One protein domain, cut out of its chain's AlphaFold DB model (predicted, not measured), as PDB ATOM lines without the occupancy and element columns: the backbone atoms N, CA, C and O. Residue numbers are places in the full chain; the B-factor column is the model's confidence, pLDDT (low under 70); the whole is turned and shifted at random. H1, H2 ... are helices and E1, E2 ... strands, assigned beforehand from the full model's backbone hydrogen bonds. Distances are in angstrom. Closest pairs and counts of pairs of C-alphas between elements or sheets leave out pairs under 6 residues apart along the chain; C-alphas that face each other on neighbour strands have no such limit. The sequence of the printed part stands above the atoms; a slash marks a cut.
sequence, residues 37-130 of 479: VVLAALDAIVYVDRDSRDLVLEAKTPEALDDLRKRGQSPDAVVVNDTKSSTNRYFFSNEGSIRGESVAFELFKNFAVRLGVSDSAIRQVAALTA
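This is residues 37 to 130 of the 479 residues of an uncharacterized protein of Burkholderia contaminans (UniProt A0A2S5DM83). One antiparallel sheet of four strands has three helices over one face, and no named helix over its other face. H2 and H3 make a helical hairpin along the strands, H3 over E1 and E2 and H2 over E3, while H1 covers part of E3 and E4 and meets the end of H2 at a corner; the long link of residues 73 to 88 swings out in a wide loop from H1 back to the edge strand E4. The printed part has 94 residues, with the named elements E1 E2 E3 H1 E4 H2 H3 along the chain and the sheet order E1 - E2 - E3 - E4, and its class is mixed, helices and strands. It is compact, with a radius of gyration of the C-alphas of 12.4 A, and its C-alphas span 34 by 29 by 29 A.

Start at E1, residues 37 to 39, and go on to E2, residues 44 to 48: they form a hairpin, antiparallel at 151 degrees, with N 37 and O 46 within hydrogen-bond range at 2.8 A. Next comes E3, residues 55 to 59, in a hairpin with E2, antiparallel at 157 degrees; look for N 47 and O 56 at 3.0 A. E1, E2 and E3 are a meander, each strand the antiparallel neighbour of the one before. H1, residues 62 to 72, is on the sheet at a height of 9.1 A, over E3; the closest C-alphas of these two, Ala 59 and Leu 65, are 5.5 A apart. On the local plane its line and that of E3 stand at 31 degrees, only just slantwise. E4, residues 89 to 92, is the antiparallel neighbour of E3 at 154 degrees; N 90 and O 57 are 2.8 A apart. H2, residues 103 to 114, is over E3 at a height of 9.6 A and runs along the strands; at its beginning the C-alphas of Phe 92 and Ala 104, the closest of E4 and H2, are 4.8 A apart. H1 and H2 touch only at their ends, about perpendicular at 83 degrees, with Gly 72 and Phe 111 closest at 5.3 A between C-alphas; H2 does this with residues 111 to 114 alone. H3, residues 119 to 129, touches H2 at a shallow tilt of 17 degrees, opposite ways, a helical hairpin whose closest C-alphas, Lys 109 and Ile 122, are 6.4 A apart. H3 is over E1 and E2 at a height of 9.0 A, along the strands, with Val 37 and Val 125 the closest C-alphas of E1 and H3 at 6.3 A. The three helices lie on the same face, in two layers, one of helices and one of sheet. H1 and H3 are apart, and so are E1 and E4. In H1 and H2 every O i to N i+4 pair is within hydrogen-bond range, in H3 5 of 7.

Find C-alpha 37 at (181.166, 148.936, 159.419), where E1 begins. E2 measures 13.8 A from first to last C-alpha, E3 13.3 A and E4 10.1 A. H1 runs 15.1 A to C-alpha 72 at (195.437, 144.701, 148.081). H2 is the longest helix, 12 residues and 17.0 A, and H3 runs 15.7 A to C-alpha 129 at (186.196, 159.365, 159.033).

The printed part has no cut, and the C-alphas of Ser 86 and Arg 99, the two farthest apart, are 34.9 A from each other. The link from H1 to E4, 16 residues, is long. Between E4 and H2, residues 97 to 98 pair antiparallel with residues 101 to 102. The mean pLDDT of the printed part is 71.7, and it is under 70 at residues 51 to 52, 72 to 87, 93 to 103 and 129 to 130.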
ATOM      1  N   VAL A  37     181.693 149.330 160.731       86.31
ATOM      2  CA  VAL A  37     181.166 148.936 159.419       86.31
ATOM      3  C   VAL A  37     181.637 147.518 159.121       86.31
ATOM      4  O   VAL A  37     182.828 147.227 159.204       86.31
ATOM      5  N   VAL A  38     180.710 146.624 158.787       86.81
ATOM      6  CA  VAL A  38     181.026 145.230 158.444       86.81
ATOM      7  C   VAL A  38     181.227 145.117 156.937       86.81
ATOM      8  O   VAL A  38     180.333 145.442 156.157       86.81
ATOM      9  N   LEU A  39     182.388 144.621 156.515       84.31
ATOM     10  CA  LEU A  39     182.706 144.345 155.118       84.31
ATOM     11  C   LEU A  39     182.592 142.843 154.863       84.31
ATOM     12  O   LEU A  39     183.584 142.117 154.889       84.31
ATOM     13  N   ALA A  40     181.372 142.376 154.590       79.25
ATOM     14  CA  ALA A  40     181.093 140.955 154.364       79.25
ATOM     15  C   ALA A  40     181.953 140.342 153.239       79.25
ATOM     16  O   ALA A  40     182.403 139.209 153.362       79.25
ATOM     17  N   ALA A  41     182.252 141.113 152.185       76.94
ATOM     18  CA  ALA A  41     183.105 140.680 151.073       76.94
ATOM     19  C   ALA A  41     184.556 140.360 151.488       76.94
ATOM     20  O   ALA A  41     185.240 139.609 150.797       76.94
ATOM     21  N   LEU A  42     185.026 140.937 152.598       79.06
ATOM     22  CA  LEU A  42     186.386 140.755 153.111       79.06
ATOM     23  C   LEU A  42     186.430 139.912 154.392       79.06
ATOM     24  O   LEU A  42     187.516 139.691 154.918       79.06
ATOM     25  N   ASP A  43     185.270 139.489 154.906       83.94
ATOM     26  CA  ASP A  43     185.120 138.876 156.231       83.94
ATOM     27  C   ASP A  43     185.859 139.668 157.332       83.94
ATOM     28  O   ASP A  43     186.599 139.129 158.163       83.94
ATOM     29  N   ALA A  44     185.700 140.993 157.276       84.25
ATOM     30  CA  ALA A  44     186.408 141.953 158.112       84.25
ATOM     31  C   ALA A  44     185.479 143.075 158.582       84.25
ATOM     32  O   ALA A  44     184.438 143.353 157.978       84.25
ATOM     33  N   ILE A  45     185.880 143.755 159.650       86.38
ATOM     34  CA  ILE A  45     185.214 144.953 160.158       86.38
ATOM     35  C   ILE A  45     186.130 146.165 160.033       86.38
ATOM     36  O   ILE A  45     187.352 146.037 160.081       86.38
ATOM     37  N   VAL A  46     185.536 147.346 159.890       86.31
ATOM     38  CA  VAL A  46     186.254 148.617 159.824       86.31
ATOM     39  C   VAL A  46     185.705 149.587 160.859       86.31
ATOM     40  O   VAL A  46     184.492 149.750 160.995       86.31
ATOM     41  N   TYR A  47     186.598 150.233 161.599       85.69
ATOM     42  CA  TYR A  47     186.262 151.225 162.619       85.69
ATOM     43  C   TYR A  47     187.380 152.266 162.743       85.69
ATOM     44  O   TYR A  47     188.476 152.065 162.234       85.69
ATOM     45  N   VAL A  48     187.118 153.382 163.424       82.50
ATOM     46  CA  VAL A  48     188.163 154.366 163.764       82.50
ATOM     47  C   VAL A  48     188.667 154.079 165.173       82.50
ATOM     48  O   VAL A  48     187.864 154.011 166.113       82.50
ATOM     49  N   ASP A  49     189.974 153.867 165.323       76.75
ATOM     50  CA  ASP A  49     190.587 153.645 166.628       76.75
ATOM     51  C   ASP A  49     190.423 154.882 167.513       76.75
ATOM     52  O   ASP A  49     190.544 156.022 167.063       76.75
ATOM     53  N   ARG A  50     190.103 154.670 168.789       70.50
ATOM     54  CA  ARG A  50     189.790 155.775 169.699       70.50
ATOM     55  C   ARG A  50     191.034 156.584 170.068       70.50
ATOM     56  O   ARG A  50     190.911 157.792 170.276       70.50
ATOM     57  N   ASP A  51     192.179 155.920 170.166       67.50
ATOM     58  CA  ASP A  51     193.401 156.495 170.711       67.50
ATOM     59  C   ASP A  51     194.255 157.080 169.586       67.50
ATOM     60  O   ASP A  51     194.670 158.237 169.680       67.50
ATOM     61  N   SER A  52     194.440 156.343 168.485       67.50
ATOM     62  CA  SER A  52     195.220 156.840 167.344       67.50
ATOM     63  C   SER A  52     194.406 157.665 166.343       67.50
ATOM     64  O   SER A  52     194.977 158.434 165.575       67.50
ATOM     65  N   ARG A  53     193.067 157.557 166.364       71.94
ATOM     66  CA  ARG A  53     192.159 158.098 165.328       71.94
ATOM     67  C   ARG A  53     192.450 157.583 163.918       71.94
ATOM     68  O   ARG A  53     191.985 158.179 162.942       71.94
ATOM     69  N   ASP A  54     193.182 156.481 163.811       75.94
ATOM     70  CA  ASP A  54     193.417 155.817 162.540       75.94
ATOM     71  C   ASP A  54     192.207 154.983 162.148       75.94
ATOM     72  O   ASP A  54     191.461 154.471 162.989       75.94
ATOM     73  N   LEU A  55     192.028 154.819 160.844       80.62
ATOM     74  CA  LEU A  55     191.061 153.873 160.324       80.62
ATOM     75  C   LEU A  55     191.663 152.466 160.430       80.62
ATOM     76  O   LEU A  55     192.767 152.218 159.947       80.62
ATOM     77  N   VAL A  56     190.947 151.544 161.063       81.56
ATOM     78  CA  VAL A  56     191.408 150.178 161.331       81.56
ATOM     79  C   VAL A  56     190.522 149.186 160.605       81.56
ATOM     80  O   VAL A  56     189.306 149.203 160.782       81.56
ATOM     81  N   LEU A  57     191.139 148.297 159.829       84.62
ATOM     82  CA  LEU A  57     190.520 147.083 159.312       84.62
ATOM     83  C   LEU A  57     190.929 145.907 160.198       84.62
ATOM     84  O   LEU A  57     192.114 145.612 160.337       84.62
ATOM     85  N   GLU A  58     189.957 145.222 160.784       85.88
ATOM     86  CA  GLU A  58     190.159 144.030 161.604       85.88
ATOM     87  C   GLU A  58     189.552 142.810 160.899       85.88
ATOM     88  O   GLU A  58     188.339 142.722 160.714       85.88
ATOM     89  N   ALA A  59     190.407 141.886 160.461       82.38
ATOM     90  CA  ALA A  59     190.007 140.623 159.840       82.38
ATOM     91  C   ALA A  59     189.708 139.556 160.907       82.38
ATOM     92  O   ALA A  59     190.103 139.699 162.064       82.38
ATOM     93  N   LYS A  60     189.064 138.441 160.543       81.44
ATOM     94  CA  LYS A  60     188.825 137.343 161.500       81.44
ATOM     95  C   LYS A  60     190.098 136.716 162.072       81.44
ATOM     96  O   LYS A  60     190.107 136.349 163.244       81.44
ATOM     97  N   THR A  61     191.151 136.573 161.267       81.12
ATOM     98  CA  THR A  61     192.423 135.978 161.702       81.12
ATOM     99  C   THR A  61     193.626 136.727 161.118       81.12
ATOM    100  O   THR A  61     193.483 137.423 160.105       81.12
ATOM    101  N   PRO A  62     194.822 136.604 161.723       78.19
ATOM    102  CA  PRO A  62     196.054 137.155 161.157       78.19
ATOM    103  C   PRO A  62     196.363 136.633 159.743       78.19
ATOM    104  O   PRO A  62     196.840 137.389 158.900       78.19
ATOM    105  N   GLU A  63     196.043 135.371 159.445       78.88
ATOM    106  CA  GLU A  63     196.244 134.757 158.123       78.88
ATOM    107  C   GLU A  63     195.294 135.347 157.076       78.88
ATOM    108  O   GLU A  63     195.715 135.641 155.958       78.88
ATOM    109  N   ALA A  64     194.027 135.574 157.448       79.25
ATOM    110  CA  ALA A  64     193.055 136.252 156.591       79.25
ATOM    111  C   ALA A  64     193.498 137.689 156.286       79.25
ATOM    112  O   ALA A  64     193.347 138.167 155.160       79.25
ATOM    113  N   LEU A  65     194.102 138.366 157.268       80.81
ATOM    114  CA  LEU A  65     194.669 139.687 157.046       80.81
ATOM    115  C   LEU A  65     195.881 139.648 156.103       80.81
ATOM    116  O   LEU A  65     196.003 140.519 155.243       80.81
ATOM    117  N   ASP A  66     196.770 138.663 156.232       77.31
ATOM    118  CA  ASP A  66     197.932 138.513 155.344       77.31
ATOM    119  C   ASP A  66     197.513 138.271 153.881       77.31
ATOM    120  O   ASP A  66     198.081 138.866 152.960       77.31
ATOM    121  N   ASP A  67     196.465 137.473 153.659       78.25
ATOM    122  CA  ASP A  67     195.864 137.277 152.336       78.25
ATOM    123  C   ASP A  67     195.266 138.576 151.765       78.25
ATOM    124  O   ASP A  67     195.585 138.971 150.639       78.25
ATOM    125  N   LEU A  68     194.463 139.297 152.558       80.56
ATOM    126  CA  LEU A  68     193.902 140.598 152.169       80.56
ATOM    127  C   LEU A  68     195.004 141.602 151.804       80.56
ATOM    128  O   LEU A  68     194.889 142.325 150.811       80.56
ATOM    129  N   ARG A  69     196.104 141.620 152.565       75.31
ATOM    130  CA  ARG A  69     197.263 142.478 152.292       75.31
ATOM    131  C   ARG A  69     197.928 142.123 150.968       75.31
ATOM    132  O   ARG A  69     198.196 143.033 150.190       75.31
ATOM    133  N   LYS A  70     198.168 140.839 150.683       76.88
ATOM    134  CA  LYS A  70     198.764 140.396 149.407       76.88
ATOM    135  C   LYS A  70     197.895 140.775 148.212       76.88
ATOM    136  O   LYS A  70     198.420 141.267 147.218       76.88
ATOM    137  N   ARG A  71     196.576 140.598 148.322       75.69
ATOM    138  CA  ARG A  71     195.621 140.932 147.252       75.69
ATOM    139  C   ARG A  71     195.427 142.442 147.059       75.69
ATOM    140  O   ARG A  71     195.104 142.870 145.956       75.69
ATOM    141  N   GLY A  72     195.640 143.247 148.103       69.25
ATOM    142  CA  GLY A  72     195.437 144.701 148.081       69.25
ATOM    143  C   GLY A  72     196.689 145.572 147.871       69.25
ATOM    144  O   GLY A  72     196.556 146.797 147.827       69.25
ATOM    145  N   GLN A  73     197.895 144.999 147.751       66.12
ATOM    146  CA  GLN A  73     199.168 145.748 147.695       66.12
ATOM    147  C   GLN A  73     199.237 146.804 146.567       66.12
ATOM    148  O   GLN A  73     198.827 146.564 145.434       66.12
ATOM    149  N   SER A  74     199.785 147.989 146.887       53.53
ATOM    150  CA  SER A  74     200.115 149.086 145.957       53.53
ATOM    151  C   SER A  74     201.630 149.315 145.927       53.53
ATOM    152  O   SER A  74     202.213 149.315 147.010       53.53
ATOM    153  N   PRO A  75     202.261 149.588 144.767       45.59
ATOM    154  CA  PRO A  75     203.681 149.952 144.704       45.59
ATOM    155  C   PRO A  75     204.030 151.237 145.482       45.59
ATOM    156  O   PRO A  75     205.143 151.360 145.975       45.59
ATOM    157  N   ASP A  76     203.069 152.160 145.632       43.41
ATOM    158  CA  ASP A  76     203.298 153.519 146.161       43.41
ATOM    159  C   ASP A  76     202.784 153.755 147.598       43.41
ATOM    160  O   ASP A  76     202.720 154.893 148.063       43.41
ATOM    161  N   ALA A  77     202.363 152.711 148.318       46.84
ATOM    162  CA  ALA A  77     201.838 152.877 149.675       46.84
ATOM    163  C   ALA A  77     202.976 152.874 150.711       46.84
ATOM    164  O   ALA A  77     203.626 151.850 150.921       46.84
ATOM    165  N   VAL A  78     203.180 153.994 151.415       40.47
ATOM    166  CA  VAL A  78     203.961 154.012 152.662       40.47
ATOM    167  C   VAL A  78     203.149 153.265 153.720       40.47
ATOM    168  O   VAL A  78     202.203 153.793 154.299       40.47
ATOM    169  N   VAL A  79     203.477 151.989 153.912       46.88
ATOM    170  CA  VAL A  79     202.847 151.121 154.909       46.88
ATOM    171  C   VAL A  79     203.555 151.332 156.242       46.88
ATOM    172  O   VAL A  79     204.674 150.857 156.433       46.88
ATOM    173  N   VAL A  80     202.903 152.012 157.184       41.91
ATOM    174  CA  VAL A  80     203.332 151.982 158.585       41.91
ATOM    175  C   VAL A  80     202.813 150.687 159.194       41.91
ATOM    176  O   VAL A  80     201.658 150.582 159.592       41.91
ATOM    177  N   ASN A  81     203.667 149.670 159.242       42.25
ATOM    178  CA  ASN A  81     203.767 148.886 160.463       42.25
ATOM    179  C   ASN A  81     205.135 148.222 160.541       42.25
ATOM    180  O   ASN A  81     205.524 147.445 159.663       42.25
ATOM    181  N   ASP A  82     205.837 148.552 161.619       37.25
ATOM    182  CA  ASP A  82     207.016 147.837 162.066       37.25
ATOM    183  C   ASP A  82     206.620 146.374 162.342       37.25
ATOM    184  O   ASP A  82     205.624 146.088 163.001       37.25
ATOM    185  N   THR A  83     207.372 145.480 161.707       38.50
ATOM    186  CA  THR A  83     207.638 144.083 162.064       38.50
ATOM    187  C   THR A  83     206.510 143.183 162.618       38.50
ATOM    188  O   THR A  83     205.995 143.341 163.714       38.50
ATOM    189  N   LYS A  84     206.240 142.093 161.871       49.91
ATOM    190  CA  LYS A  84     205.776 140.766 162.345       49.91
ATOM    191  C   LYS A  84     204.939 140.771 163.643       49.91
ATOM    192  O   LYS A  84     205.452 140.397 164.694       49.91
ATOM    193  N   SER A  85     203.649 141.102 163.587       42.72
ATOM    194  CA  SER A  85     202.771 140.958 164.755       42.72
ATOM    195  C   SER A  85     201.650 139.957 164.488       42.72
ATOM    196  O   SER A  85     201.058 139.923 163.413       42.72
ATOM    197  N   SER A  86     201.378 139.121 165.487       52.38
ATOM    198  CA  SER A  86     200.316 138.110 165.590       52.38
ATOM    199  C   SER A  86     198.901 138.712 165.610       52.38
ATOM    200  O   SER A  86     198.020 138.221 166.313       52.38
ATOM    201  N   THR A  87     198.700 139.829 164.914       66.69
ATOM    202  CA  THR A  87     197.498 140.651 164.999       66.69
ATOM    203  C   THR A  87     196.690 140.556 163.712       66.69
ATOM    204  O   THR A  87     197.220 140.476 162.608       66.69
ATOM    205  N   ASN A  88     195.374 140.563 163.872       76.88
ATOM    206  CA  ASN A  88     194.381 140.567 162.805       76.88
ATOM    207  C   ASN A  88     193.967 141.997 162.401       76.88
ATOM    208  O   ASN A  88     192.940 142.170 161.751       76.88
ATOM    209  N   ARG A  89     194.747 143.022 162.780       80.75
ATOM    210  CA  ARG A  89     194.430 144.444 162.573       80.75
ATOM    211  C   ARG A  89     195.391 145.128 161.607       80.75
ATOM    212  O   ARG A  89     196.606 144.971 161.701       80.75
ATOM    213  N   TYR A  90     194.835 145.939 160.717       76.06
ATOM    214  CA  TYR A  90     195.551 146.723 159.721       76.06
ATOM    215  C   TYR A  90     195.160 148.193 159.828       76.06
ATOM    216  O   TYR A  90     193.981 148.534 159.753       76.06
ATOM    217  N   PHE A  91     196.158 149.048 160.027       75.00
ATOM    218  CA  PHE A  91     195.972 150.464 160.319       75.00
ATOM    219  C   PHE A  91     196.252 151.297 159.070       75.00
ATOM    220  O   PHE A  91     197.290 151.143 158.425       75.00
ATOM    221  N   PHE A  92     195.329 152.197 158.746       75.75
ATOM    222  CA  PHE A  92     195.513 153.236 157.743       75.75
ATOM    223  C   PHE A  92     195.789 154.548 158.489       75.75
ATOM    224  O   PHE A  92     194.880 155.115 159.098       75.75
ATOM    225  N   SER A  93     197.054 154.983 158.475       65.88
ATOM    226  CA  SER A  93     197.513 156.169 159.212       65.88
ATOM    227  C   SER A  93     196.898 157.463 158.675       65.88
ATOM    228  O   SER A  93     196.757 157.648 157.462       65.88
ATOM    229  N   ASN A  94     196.573 158.372 159.593       59.91
ATOM    230  CA  ASN A  94     196.045 159.709 159.310       59.91
ATOM    231  C   ASN A  94     197.130 160.812 159.232       59.91
ATOM    232  O   ASN A  94     196.801 162.001 159.272       59.91
ATOM    233  N   GLU A  95     198.420 160.465 159.138       53.34
ATOM    234  CA  GLU A  95     199.501 161.451 158.993       53.34
ATOM    235  C   GLU A  95     199.484 162.121 157.601       53.34
ATOM    236  O   GLU A  95     200.063 161.635 156.632       53.34
ATOM    237  N   GLY A  96     198.808 163.273 157.508       50.66
ATOM    238  CA  GLY A  96     198.759 164.141 156.324       50.66
ATOM    239  C   GLY A  96     197.355 164.324 155.733       50.66
ATOM    240  O   GLY A  96     196.437 163.551 155.991       50.66
ATOM    241  N   SER A  97     197.172 165.374 154.923       42.62
ATOM    242  CA  SER A  97     195.946 165.633 154.150       42.62
ATOM    243  C   SER A  97     196.300 165.895 152.688       42.62
ATOM    244  O   SER A  97     197.194 166.692 152.397       42.62
ATOM    245  N   ILE A  98     195.582 165.254 151.764       46.00
ATOM    246  CA  ILE A  98     195.643 165.547 150.330       46.00
ATOM    247  C   ILE A  98     194.259 166.057 149.926       46.00
ATOM    248  O   ILE A  98     193.265 165.363 150.099       46.00
ATOM    249  N   ARG A  99     194.183 167.286 149.398       43.28
ATOM    250  CA  ARG A  99     192.951 167.877 148.825       43.28
ATOM    251  C   ARG A  99     191.714 167.868 149.748       43.28
ATOM    252  O   ARG A  99     190.593 167.848 149.259       43.28
ATOM    253  N   GLY A 100     191.903 167.942 151.068       48.59
ATOM    254  CA  GLY A 100     190.796 168.046 152.029       48.59
ATOM    255  C   GLY A 100     190.097 166.725 152.367       48.59
ATOM    256  O   GLY A 100     189.152 166.741 153.152       48.59
ATOM    257  N   GLU A 101     190.576 165.592 151.845       54.00
ATOM    258  CA  GLU A 101     190.131 164.246 152.221       54.00
ATOM    259  C   GLU A 101     191.144 163.595 153.187       54.00
ATOM    260  O   GLU A 101     192.337 163.928 153.189       54.00
ATOM    261  N   SER A 102     190.665 162.700 154.062       65.44
ATOM    262  CA  SER A 102     191.524 161.933 154.977       65.44
ATOM    263  C   SER A 102     192.412 160.989 154.165       65.44
ATOM    264  O   SER A 102     191.906 160.158 153.409       65.44
ATOM    265  N   VAL A 103     193.736 161.088 154.339       69.94
ATOM    266  CA  VAL A 103     194.704 160.193 153.678       69.94
ATOM    267  C   VAL A 103     194.432 158.733 154.052       69.94
ATOM    268  O   VAL A 103     194.483 157.864 153.184       69.94
ATOM    269  N   ALA A 104     194.038 158.471 155.302       71.19
ATOM    270  CA  ALA A 104     193.637 157.145 155.761       71.19
ATOM    271  C   ALA A 104     192.446 156.581 154.967       71.19
ATOM    272  O   ALA A 104     192.470 155.419 154.555       71.19
ATOM    273  N   PHE A 105     191.421 157.403 154.710       80.75
ATOM    274  CA  PHE A 105     190.253 156.976 153.939       80.75
ATOM    275  C   PHE A 105     190.589 156.731 152.466       80.75
ATOM    276  O   PHE A 105     190.158 155.724 151.915       80.75
ATOM    277  N   GLU A 106     191.385 157.590 151.829       78.94
ATOM    278  CA  GLU A 106     191.772 157.389 150.427       78.94
ATOM    279  C   GLU A 106     192.670 156.154 150.243       78.94
ATOM    280  O   GLU A 106     192.503 155.396 149.282       78.94
ATOM    281  N   LEU A 107     193.569 155.866 151.190       76.62
ATOM    282  CA  LEU A 107     194.339 154.616 151.195       76.62
ATOM    283  C   LEU A 107     193.426 153.393 151.357       76.62
ATOM    284  O   LEU A 107     193.560 152.421 150.608       76.62
ATOM    285  N   PHE A 108     192.467 153.456 152.282       84.25
ATOM    286  CA  PHE A 108     191.476 152.398 152.468       84.25
ATOM    287  C   PHE A 108     190.590 152.210 151.233       84.25
ATOM    288  O   PHE A 108     190.371 151.083 150.809       84.25
ATOM    289  N   LYS A 109     190.095 153.287 150.626       84.75
ATOM    290  CA  LYS A 109     189.232 153.251 149.442       84.75
ATOM    291  C   LYS A 109     189.943 152.593 148.268       84.75
ATOM    292  O   LYS A 109     189.387 151.684 147.659       84.75
ATOM    293  N   ASN A 110     191.189 152.978 147.997       81.62
ATOM    294  CA  ASN A 110     191.992 152.349 146.948       81.62
ATOM    295  C   ASN A 110     192.238 150.857 147.226       81.62
ATOM    296  O   ASN A 110     192.181 150.039 146.307       81.62
ATOM    297  N   PHE A 111     192.464 150.492 148.489       82.19
ATOM    298  CA  PHE A 111     192.578 149.100 148.925       82.19
ATOM    299  C   PHE A 111     191.258 148.324 148.743       82.19
ATOM    300  O   PHE A 111     191.251 147.236 148.172       82.19
ATOM    301  N   ALA A 112     190.128 148.901 149.154       83.06
ATOM    302  CA  ALA A 112     188.799 148.299 149.104       83.06
ATOM    303  C   ALA A 112     188.303 148.092 147.663       83.06
ATOM    304  O   ALA A 112     187.783 147.022 147.344       83.06
ATOM    305  N   VAL A 113     188.529 149.063 146.771       83.75
ATOM    306  CA  VAL A 113     188.174 148.961 145.342       83.75
ATOM    307  C   VAL A 113     188.900 147.790 144.675       83.75
ATOM    308  O   VAL A 113     188.281 147.020 143.945       83.75
ATOM    309  N   ARG A 114     190.195 147.594 144.958       81.44
ATOM    310  CA  ARG A 114     190.977 146.475 144.391       81.44
ATOM    311  C   ARG A 114     190.483 145.109 144.846       81.44
ATOM    312  O   ARG A 114     190.614 144.137 144.110       81.44
ATOM    313  N   LEU A 115     189.911 145.044 146.044       81.12
ATOM    314  CA  LEU A 115     189.340 143.825 146.608       81.12
ATOM    315  C   LEU A 115     187.857 143.632 146.252       81.12
ATOM    316  O   LEU A 115     187.229 142.709 146.767       81.12
ATOM    317  N   GLY A 116     187.294 144.472 145.375       80.56
ATOM    318  CA  GLY A 116     185.916 144.339 144.894       80.56
ATOM    319  C   GLY A 116     184.853 144.718 145.927       80.56
ATOM    320  O   GLY A 116     183.714 144.262 145.835       80.56
ATOM    321  N   VAL A 117     185.203 145.538 146.922       85.06
ATOM    322  CA  VAL A 117     184.233 146.082 147.881       85.06
ATOM    323  C   VAL A 117     183.304 147.062 147.161       85.06
ATOM    324  O   VAL A 117     183.757 147.900 146.386       85.06
ATOM    325  N   SER A 118     181.998 146.970 147.425       84.94
ATOM    326  CA  SER A 118     180.999 147.815 146.767       84.94
ATOM    327  C   SER A 118     181.118 149.295 147.154       84.94
ATOM    328  O   SER A 118     181.434 149.632 148.299       84.94
ATOM    329  N   ASP A 119     180.747 150.189 146.233       81.06
ATOM    330  CA  ASP A 119     180.713 151.641 146.476       81.06
ATOM    331  C   ASP A 119     179.846 152.021 147.686       81.06
ATOM    332  O   ASP A 119     180.124 152.988 148.394       81.06
ATOM    333  N   SER A 120     178.792 151.242 147.953       81.19
ATOM    334  CA  SER A 120     177.926 151.436 149.118       81.19
ATOM    335  C   SER A 120     178.680 151.204 150.432       81.19
ATOM    336  O   SER A 120     178.640 152.050 151.325       81.19
ATOM    337  N   ALA A 121     179.436 150.107 150.527       80.06
ATOM    338  CA  ALA A 121     180.238 149.799 151.708       80.06
ATOM    339  C   ALA A 121     181.396 150.800 151.890       80.06
ATOM    340  O   ALA A 121     181.676 151.226 153.010       80.06
ATOM    341  N   ILE A 122     182.008 151.263 150.795       85.12
ATOM    342  CA  ILE A 122     183.034 152.317 150.830       85.12
ATOM    343  C   ILE A 122     182.456 153.634 151.378       85.12
ATOM    344  O   ILE A 122     183.090 154.277 152.217       85.12
ATOM    345  N   ARG A 123     181.235 154.019 150.977       84.56
ATOM    346  CA  ARG A 123     180.547 155.211 151.518       84.56
ATOM    347  C   ARG A 123     180.240 155.097 153.010       84.56
ATOM    348  O   ARG A 123     180.366 156.087 153.727       84.56
ATOM    349  N   GLN A 124     179.877 153.910 153.492       82.44
ATOM    350  CA  GLN A 124     179.668 153.683 154.925       82.44
ATOM    351  C   GLN A 124     180.965 153.868 155.722       82.44
ATOM    352  O   GLN A 124     180.944 154.496 156.779       82.44
ATOM    353  N   VAL A 125     182.103 153.399 155.197       83.25
ATOM    354  CA  VAL A 125     183.415 153.635 155.823       83.25
ATOM    355  C   VAL A 125     183.801 155.119 155.780       83.25
ATOM    356  O   VAL A 125     184.313 155.634 156.771       83.25
ATOM    357  N   ALA A 126     183.475 155.842 154.703       83.75
ATOM    358  CA  ALA A 126     183.715 157.289 154.598       83.75
ATOM    359  C   ALA A 126     183.034 158.081 155.727       83.75
ATOM    360  O   ALA A 126     183.599 159.031 156.275       83.75
ATOM    361  N   ALA A 127     181.825 157.659 156.113       81.31
ATOM    362  CA  ALA A 127     181.062 158.272 157.195       81.31
ATOM    363  C   ALA A 127     181.699 158.071 158.585       81.31
ATOM    364  O   ALA A 127     181.383 158.825 159.505       81.31
ATOM    365  N   LEU A 128     182.604 157.094 158.750       80.31
ATOM    366  CA  LEU A 128     183.365 156.906 159.990       80.31
ATOM    367  C   LEU A 128     184.475 157.954 160.155       80.31
ATOM    368  O   LEU A 128     184.777 158.343 161.281       80.31
ATOM    369  N   THR A 129     185.070 158.411 159.050       69.88
ATOM    370  CA  THR A 129     186.196 159.365 159.033       69.88
ATOM    371  C   THR A 129     185.771 160.819 158.828       69.88
ATOM    372  O   THR A 129     186.605 161.719 158.902       69.88
ATOM    373  N   ALA A 130     184.489 161.072 158.551       67.12
ATOM    374  CA  ALA A 130     183.970 162.418 158.353       67.12
ATOM    375  C   ALA A 130     184.019 163.222 159.664       67.12
ATOM    376  O   ALA A 130     183.342 162.890 160.640       67.12
TER     377      ALA A 130